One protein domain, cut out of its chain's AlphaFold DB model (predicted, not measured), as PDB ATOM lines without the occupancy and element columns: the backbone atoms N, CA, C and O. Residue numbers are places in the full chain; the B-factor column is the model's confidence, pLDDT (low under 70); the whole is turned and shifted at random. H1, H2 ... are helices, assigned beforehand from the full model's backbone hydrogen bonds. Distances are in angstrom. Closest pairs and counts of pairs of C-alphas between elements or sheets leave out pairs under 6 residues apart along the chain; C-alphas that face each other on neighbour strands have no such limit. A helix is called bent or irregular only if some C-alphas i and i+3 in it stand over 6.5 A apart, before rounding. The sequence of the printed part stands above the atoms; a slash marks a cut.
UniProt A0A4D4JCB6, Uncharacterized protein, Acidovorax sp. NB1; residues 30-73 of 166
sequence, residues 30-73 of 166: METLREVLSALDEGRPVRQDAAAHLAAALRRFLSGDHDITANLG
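Overview. This is residues 30 to 73 of the 166 residues of an uncharacterized protein of Acidovorax sp. NB1 (UniProt A0A4D4JCB6). One long helix, H2, makes the base of a small elongated domain, and the two other helices pack on roughly the same side of it: H1 near its beginning, about perpendicular to it, and the short H3 over its second half. The links turn round beyond both ends of H2, and the printed part folds back over H2, with its first and last residues not far from each other. The printed part has 44 residues with three named helices, in the order H1, H2, H3 along the chain, and no named strand; the class is all helix. The whole is only just compact, close to loose, with a radius of gyration of the C-alphas of 10.8 A, and the C-alphas span 31 by 16 by 15 A along their three main axes.

Along the chain. The printed part begins with H1, residues 30 to 41, from Met 30 to Asp 41. Its first C-alpha is at (-38.005, -18.520, 13.339), and from C-alpha 30 to C-alpha 41 it measures 16.3 A. After six residues comes H2, residues 48 to 62, from Gln 48 to Leu 62, the longest helix with 15 residues. C-alpha 48 is at (-24.436, -25.257, 10.592) and C-alpha 62 at (-39.690, -35.317, 1.239), 20.5 A apart. Five residues later H3 begins, residues 68 to 71, from Ile 68 to Asn 71. Its first and last C-alphas are 4.9 A apart, and C-alpha 71 is at (-41.786, -30.154, 10.499). The printed part ends two residues further, at Gly 73. No helix is bent or irregular.

Arrangement. H1 and H2 touch, with 11 pairs of C-alphas within 8 A. The closest C-alphas of the two are those of Thr 32 and Ala 50, 4.7 A apart. H1 touches H2 with residues 31 to 36 alone, and H2 touches H1 with residues 49 to 54 alone. Their lines are about perpendicular, at 82 degrees, and their centres are 12.8 A apart. Further along H2, residues 56 to 61 alone touch H3, with 8 pairs of C-alphas within 8 A between the two helices. The closest C-alphas here are those of Ala 57 and Asn 71, 4.7 A apart, and the centres of H2 and H3 are 10.5 A apart. H1 and H3 are apart, with no C-alpha of the one within 8 A of the other. In the backbones of H1 and H2, every pair of O of residue i and N of residue i+4 is within hydrogen-bond range. H3, with four residues, is too short for any such pair, and its one pair of O of residue i and N of residue i+3 is within range.

Size, cuts and confidence. The two C-alphas farthest apart in the domain are those of Glu 42 and Gly 64, at 31.4 A. Glu 42 is in the link from H1 to H2, and Gly 64 is in the link from H2 to H3. The link from H1 to H2 is short, with six residues between the helices, and the link from H2 to H3 is tight, with five; no link is long. The first and last printed C-alphas, those of Met 30 and Gly 73, are 8.9 A apart. The printed part runs from residue 30 to residue 73 of a full chain of 166 residues, and it has no cut. The mean pLDDT of the printed part of this model is 90.9, and no printed residue is under 70. The mean pLDDT is 91 in H1, 92 in H2 and 86 in H3.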
ATOM      1  N   MET A  30     -38.030 -19.806  14.033       85.94
ATOM      2  CA  MET A  30     -38.005 -18.520  13.339       85.94
ATOM      3  C   MET A  30     -36.587 -17.984  13.168       85.94
ATOM      4  O   MET A  30     -36.275 -17.454  12.108       85.94
ATOM      5  N   GLU A  31     -35.715 -18.131  14.166       85.75
ATOM      6  CA  GLU A  31     -34.294 -17.778  14.034       85.75
ATOM      7  C   GLU A  31     -33.611 -18.601  12.943       85.75
ATOM      8  O   GLU A  31     -32.847 -18.055  12.157       85.75
ATOM      9  N   THR A  32     -33.950 -19.889  12.847       89.38
ATOM     10  CA  THR A  32     -33.479 -20.783  11.782       89.38
ATOM     11  C   THR A  32     -33.865 -20.239  10.407       89.38
ATOM     12  O   THR A  32     -33.016 -20.120   9.531       89.38
ATOM     13  N   LEU A  33     -35.134 -19.864  10.216       90.31
ATOM     14  CA  LEU A  33     -35.598 -19.314   8.940       90.31
ATOM     15  C   LEU A  33     -34.981 -17.951   8.629       90.31
ATOM     16  O   LEU A  33     -34.571 -17.729   7.496       90.31
ATOM     17  N   ARG A  34     -34.895 -17.051   9.615       89.94
ATOM     18  CA  ARG A  34     -34.257 -15.738   9.439       89.94
ATOM     19  C   ARG A  34     -32.800 -15.888   9.025       89.94
ATOM     20  O   ARG A  34     -32.373 -15.221   8.094       89.94
ATOM     21  N   GLU A  35     -32.063 -16.771   9.696       92.75
ATOM     22  CA  GLU A  35     -30.658 -17.028   9.399       92.75
ATOM     23  C   GLU A  35     -30.478 -17.572   7.984       92.75
ATOM     24  O   GLU A  35     -29.662 -17.022   7.249       92.75
ATOM     25  N   VAL A  36     -31.265 -18.583   7.597       93.00
ATOM     26  CA  VAL A  36     -31.186 -19.187   6.261       93.00
ATOM     27  C   VAL A  36     -31.538 -18.161   5.190       93.00
ATOM     28  O   VAL A  36     -30.824 -18.053   4.200       93.00
ATOM     29  N   LEU A  37     -32.622 -17.401   5.371       93.88
ATOM     30  CA  LEU A  37     -33.057 -16.412   4.384       93.88
ATOM     31  C   LEU A  37     -32.031 -15.286   4.227       93.88
ATOM     32  O   LEU A  37     -31.664 -14.983   3.099       93.88
ATOM     33  N   SER A  38     -31.517 -14.729   5.331       93.31
ATOM     34  CA  SER A  38     -30.429 -13.737   5.289       93.31
ATOM     35  C   SER A  38     -29.177 -14.317   4.630       93.31
ATOM     36  O   SER A  38     -28.564 -13.656   3.802       93.31
ATOM     37  N   ALA A  39     -28.817 -15.568   4.930       93.44
ATOM     38  CA  ALA A  39     -27.647 -16.199   4.335       93.44
ATOM     39  C   ALA A  39     -27.763 -16.342   2.813       93.44
ATOM     40  O   ALA A  39     -26.809 -16.063   2.090       93.44
ATOM     41  N   LEU A  40     -28.939 -16.760   2.339       93.56
ATOM     42  CA  LEU A  40     -29.222 -16.911   0.914       93.56
ATOM     43  C   LEU A  40     -29.269 -15.561   0.188       93.56
ATOM     44  O   LEU A  40     -28.756 -15.475  -0.922       93.56
ATOM     45  N   ASP A  41     -29.843 -14.530   0.810       94.94
ATOM     46  CA  ASP A  41     -29.928 -13.174   0.248       94.94
ATOM     47  C   ASP A  41     -28.545 -12.510   0.141       94.94
ATOM     48  O   ASP A  41     -28.182 -11.936  -0.883       94.94
ATOM     49  N   GLU A  42     -27.716 -12.675   1.172       95.00
ATOM     50  CA  GLU A  42     -26.358 -12.123   1.241       95.00
ATOM     51  C   GLU A  42     -25.314 -12.978   0.494       95.00
ATOM     52  O   GLU A  42     -24.137 -12.619   0.445       95.00
ATOM     53  N   GLY A  43     -25.702 -14.136  -0.055       94.81
ATOM     54  CA  GLY A  43     -24.785 -15.069  -0.718       94.81
ATOM     55  C   GLY A  43     -23.725 -15.676   0.213       94.81
ATOM     56  O   GLY A  43     -22.659 -16.090  -0.248       94.81
ATOM     57  N   ARG A  44     -23.986 -15.727   1.526       96.31
ATOM     58  CA  ARG A  44     -23.067 -16.280   2.533       96.31
ATOM     59  C   ARG A  44     -23.435 -17.720   2.913       96.31
ATOM     60  O   ARG A  44     -24.587 -18.133   2.782       96.31
ATOM     61  N   PRO A  45     -22.486 -18.503   3.455       94.44
ATOM     62  CA  PRO A  45     -22.802 -19.813   4.008       94.44
ATOM     63  C   PRO A  45     -23.840 -19.730   5.138       94.44
ATOM     64  O   PRO A  45     -23.747 -18.886   6.033       94.44
ATOM     65  N   VAL A  46     -24.800 -20.657   5.102       92.62
ATOM     66  CA  VAL A  46     -25.796 -20.879   6.160       92.62
ATOM     67  C   VAL A  46     -25.099 -21.468   7.386       92.62
ATOM     68  O   VAL A  46     -24.278 -22.385   7.265       92.62
ATOM     69  N   ARG A  47     -25.433 -20.983   8.581       91.25
ATOM     70  CA  ARG A  47     -24.892 -21.529   9.831       91.25
ATOM     71  C   ARG A  47     -25.252 -23.007   9.993       91.25
ATOM     72  O   ARG A  47     -26.367 -23.437   9.705       91.25
ATOM     73  N   GLN A  48     -24.307 -23.796  10.508       90.19
ATOM     74  CA  GLN A  48     -24.436 -25.257  10.592       90.19
ATOM     75  C   GLN A  48     -25.676 -25.717  11.379       90.19
ATOM     76  O   GLN A  48     -26.322 -26.692  11.002       90.19
ATOM     77  N   ASP A  49     -26.000 -25.038  12.478       89.62
ATOM     78  CA  ASP A  49     -27.152 -25.336  13.329       89.62
ATOM     79  C   ASP A  49     -28.483 -25.085  12.609       89.62
ATOM     80  O   ASP A  49     -29.363 -25.951  12.625       89.62
ATOM     81  N   ALA A  50     -28.605 -23.946  11.932       89.94
ATOM     82  CA  ALA A  50     -29.777 -23.600  11.139       89.94
ATOM     83  C   ALA A  50     -29.931 -24.514   9.912       89.94
ATOM     84  O   ALA A  50     -31.016 -25.048   9.665       89.94
ATOM     85  N   ALA A  51     -28.831 -24.800   9.208       91.69
ATOM     86  CA  ALA A  51     -28.804 -25.738   8.089       91.69
ATOM     87  C   ALA A  51     -29.242 -27.149   8.513       91.69
ATOM     88  O   ALA A  51     -30.063 -27.771   7.841       91.69
ATOM     89  N   ALA A  52     -28.740 -27.653   9.646       91.44
ATOM     90  CA  ALA A  52     -29.117 -28.966  10.166       91.44
ATOM     91  C   ALA A  52     -30.606 -29.034  10.539       91.44
ATOM     92  O   ALA A  52     -31.268 -30.038  10.263       91.44
ATOM     93  N   HIS A  53     -31.141 -27.968  11.138       91.00
ATOM     94  CA  HIS A  53     -32.553 -27.884  11.499       91.00
ATOM     95  C   HIS A  53     -33.453 -27.859  10.254       91.00
ATOM     96  O   HIS A  53     -34.373 -28.673  10.147       91.00
ATOM     97  N   LEU A  54     -33.145 -27.004   9.276       92.56
ATOM     98  CA  LEU A  54     -33.883 -26.941   8.016       92.56
ATOM     99  C   LEU A  54     -33.802 -28.267   7.244       92.56
ATOM    100  O   LEU A  54     -34.822 -28.772   6.776       92.56
ATOM    101  N   ALA A  55     -32.618 -28.875   7.164       93.12
ATOM    102  CA  ALA A  55     -32.429 -30.159   6.496       93.12
ATOM    103  C   ALA A  55     -33.274 -31.272   7.133       93.12
ATOM    104  O   ALA A  55     -33.855 -32.088   6.419       93.12
ATOM    105  N   ALA A  56     -33.384 -31.306   8.464       92.69
ATOM    106  CA  ALA A  56     -34.238 -32.271   9.154       92.69
ATOM    107  C   ALA A  56     -35.723 -32.085   8.797       92.69
ATOM    108  O   ALA A  56     -36.418 -33.071   8.541       92.69
ATOM    109  N   ALA A  57     -36.199 -30.839   8.731       91.75
ATOM    110  CA  ALA A  57     -37.578 -30.539   8.356       91.75
ATOM    111  C   ALA A  57     -37.877 -30.899   6.891       91.75
ATOM    112  O   ALA A  57     -38.900 -31.523   6.602       91.75
ATOM    113  N   LEU A  58     -36.961 -30.571   5.975       93.69
ATOM    114  CA  LEU A  58     -37.089 -30.901   4.554       93.69
ATOM    115  C   LEU A  58     -37.055 -32.410   4.309       93.69
ATOM    116  O   LEU A  58     -37.860 -32.913   3.535       93.69
ATOM    117  N   ARG A  59     -36.186 -33.160   5.000       95.12
ATOM    118  CA  ARG A  59     -36.146 -34.629   4.883       95.12
ATOM    119  C   ARG A  59     -37.486 -35.272   5.230       95.12
ATOM    120  O   ARG A  59     -37.931 -36.142   4.494       95.12
ATOM    121  N   ARG A  60     -38.140 -34.820   6.307       91.44
ATOM    122  CA  ARG A  60     -39.477 -35.301   6.700       91.44
ATOM    123  C   ARG A  60     -40.540 -34.979   5.655       91.44
ATOM    124  O   ARG A  60     -41.368 -35.823   5.325       91.44
ATOM    125  N   PHE A  61     -40.481 -33.767   5.110       91.81
ATOM    126  CA  PHE A  61     -41.390 -33.341   4.054       91.81
ATOM    127  C   PHE A  61     -41.241 -34.193   2.791       91.81
ATOM    128  O   PHE A  61     -42.235 -34.642   2.224       91.81
ATOM    129  N   LEU A  62     -39.999 -34.464   2.386       93.62
ATOM    130  CA  LEU A  62     -39.690 -35.317   1.239       93.62
ATOM    131  C   LEU A  62     -40.040 -36.792   1.489       93.62
ATOM    132  O   LEU A  62     -40.347 -37.502   0.538       93.62
ATOM    133  N   SER A  63     -40.044 -37.253   2.744       91.81
ATOM    134  CA  SER A  63     -40.457 -38.614   3.111       91.81
ATOM    135  C   SER A  63     -41.974 -38.797   3.261       91.81
ATOM    136  O   SER A  63     -42.403 -39.854   3.717       91.81
ATOM    137  N   GLY A  64     -42.787 -37.787   2.925       87.44
ATOM    138  CA  GLY A  64     -44.254 -37.878   2.909       87.44
ATOM    139  C   GLY A  64     -44.985 -37.156   4.047       87.44
ATOM    140  O   GLY A  64     -46.212 -37.077   4.022       87.44
ATOM    141  N   ASP A  65     -44.278 -36.583   5.028       87.62
ATOM    142  CA  ASP A  65     -44.888 -35.729   6.060       87.62
ATOM    143  C   ASP A  65     -45.004 -34.293   5.530       87.62
ATOM    144  O   ASP A  65     -44.202 -33.418   5.857       87.62
ATOM    145  N   HIS A  66     -45.963 -34.055   4.635       88.12
ATOM    146  CA  HIS A  66     -46.059 -32.816   3.855       88.12
ATOM    147  C   HIS A  66     -46.486 -31.560   4.653       88.12
ATOM    148  O   HIS A  66     -46.702 -30.501   4.064       88.12
ATOM    149  N   ASP A  67     -46.582 -31.605   5.986       87.50
ATOM    150  CA  ASP A  67     -46.774 -30.394   6.798       87.50
ATOM    151  C   ASP A  67     -45.412 -29.757   7.127       87.50
ATOM    152  O   ASP A  67     -44.853 -29.922   8.214       87.50
ATOM    153  N   ILE A  68     -44.864 -28.991   6.174       87.38
ATOM    154  CA  ILE A  68     -43.567 -28.316   6.355       87.38
ATOM    155  C   ILE A  68     -43.571 -27.365   7.563       87.38
ATOM    156  O   ILE A  68     -42.553 -27.205   8.236       87.38
ATOM    157  N   THR A  69     -44.723 -26.775   7.892       85.12
ATOM    158  CA  THR A  69     -44.850 -25.852   9.026       85.12
ATOM    159  C   THR A  69     -44.788 -26.578  10.367       85.12
ATOM    160  O   THR A  69     -44.200 -26.064  11.321       85.12
ATOM    161  N   ALA A  70     -45.334 -27.794  10.449       84.19
ATOM    162  CA  ALA A  70     -45.165 -28.665  11.605       84.19
ATOM    163  C   ALA A  70     -43.739 -29.223  11.686       84.19
ATOM    164  O   ALA A  70     -43.155 -29.226  12.770       84.19
ATOM    165  N   ASN A  71     -43.148 -29.616  10.554       88.00
ATOM    166  CA  ASN A  71     -41.786 -30.154  10.499       88.00
ATOM    167  C   ASN A  71     -40.721 -29.143  10.932       88.00
ATOM    168  O   ASN A  71     -39.757 -29.524  11.593       88.00
ATOM    169  N   LEU A  72     -40.912 -27.864  10.599       87.19
ATOM    170  CA  LEU A  72     -40.070 -26.756  11.060       87.19
ATOM    171  C   LEU A  72     -40.356 -26.346  12.512       87.19
ATOM    172  O   LEU A  72     -39.626 -25.538  13.073       87.19
ATOM    173  N   GLY A  73     -41.423 -26.854  13.136       85.75
ATOM    174  CA  GLY A  73     -41.821 -26.460  14.490       85.75
ATOM    175  C   GLY A  73     -42.491 -25.081  14.578       85.75
ATOM    176  O   GLY A  73     -42.543 -24.489  15.657       85.75
TER     177      GLY A  73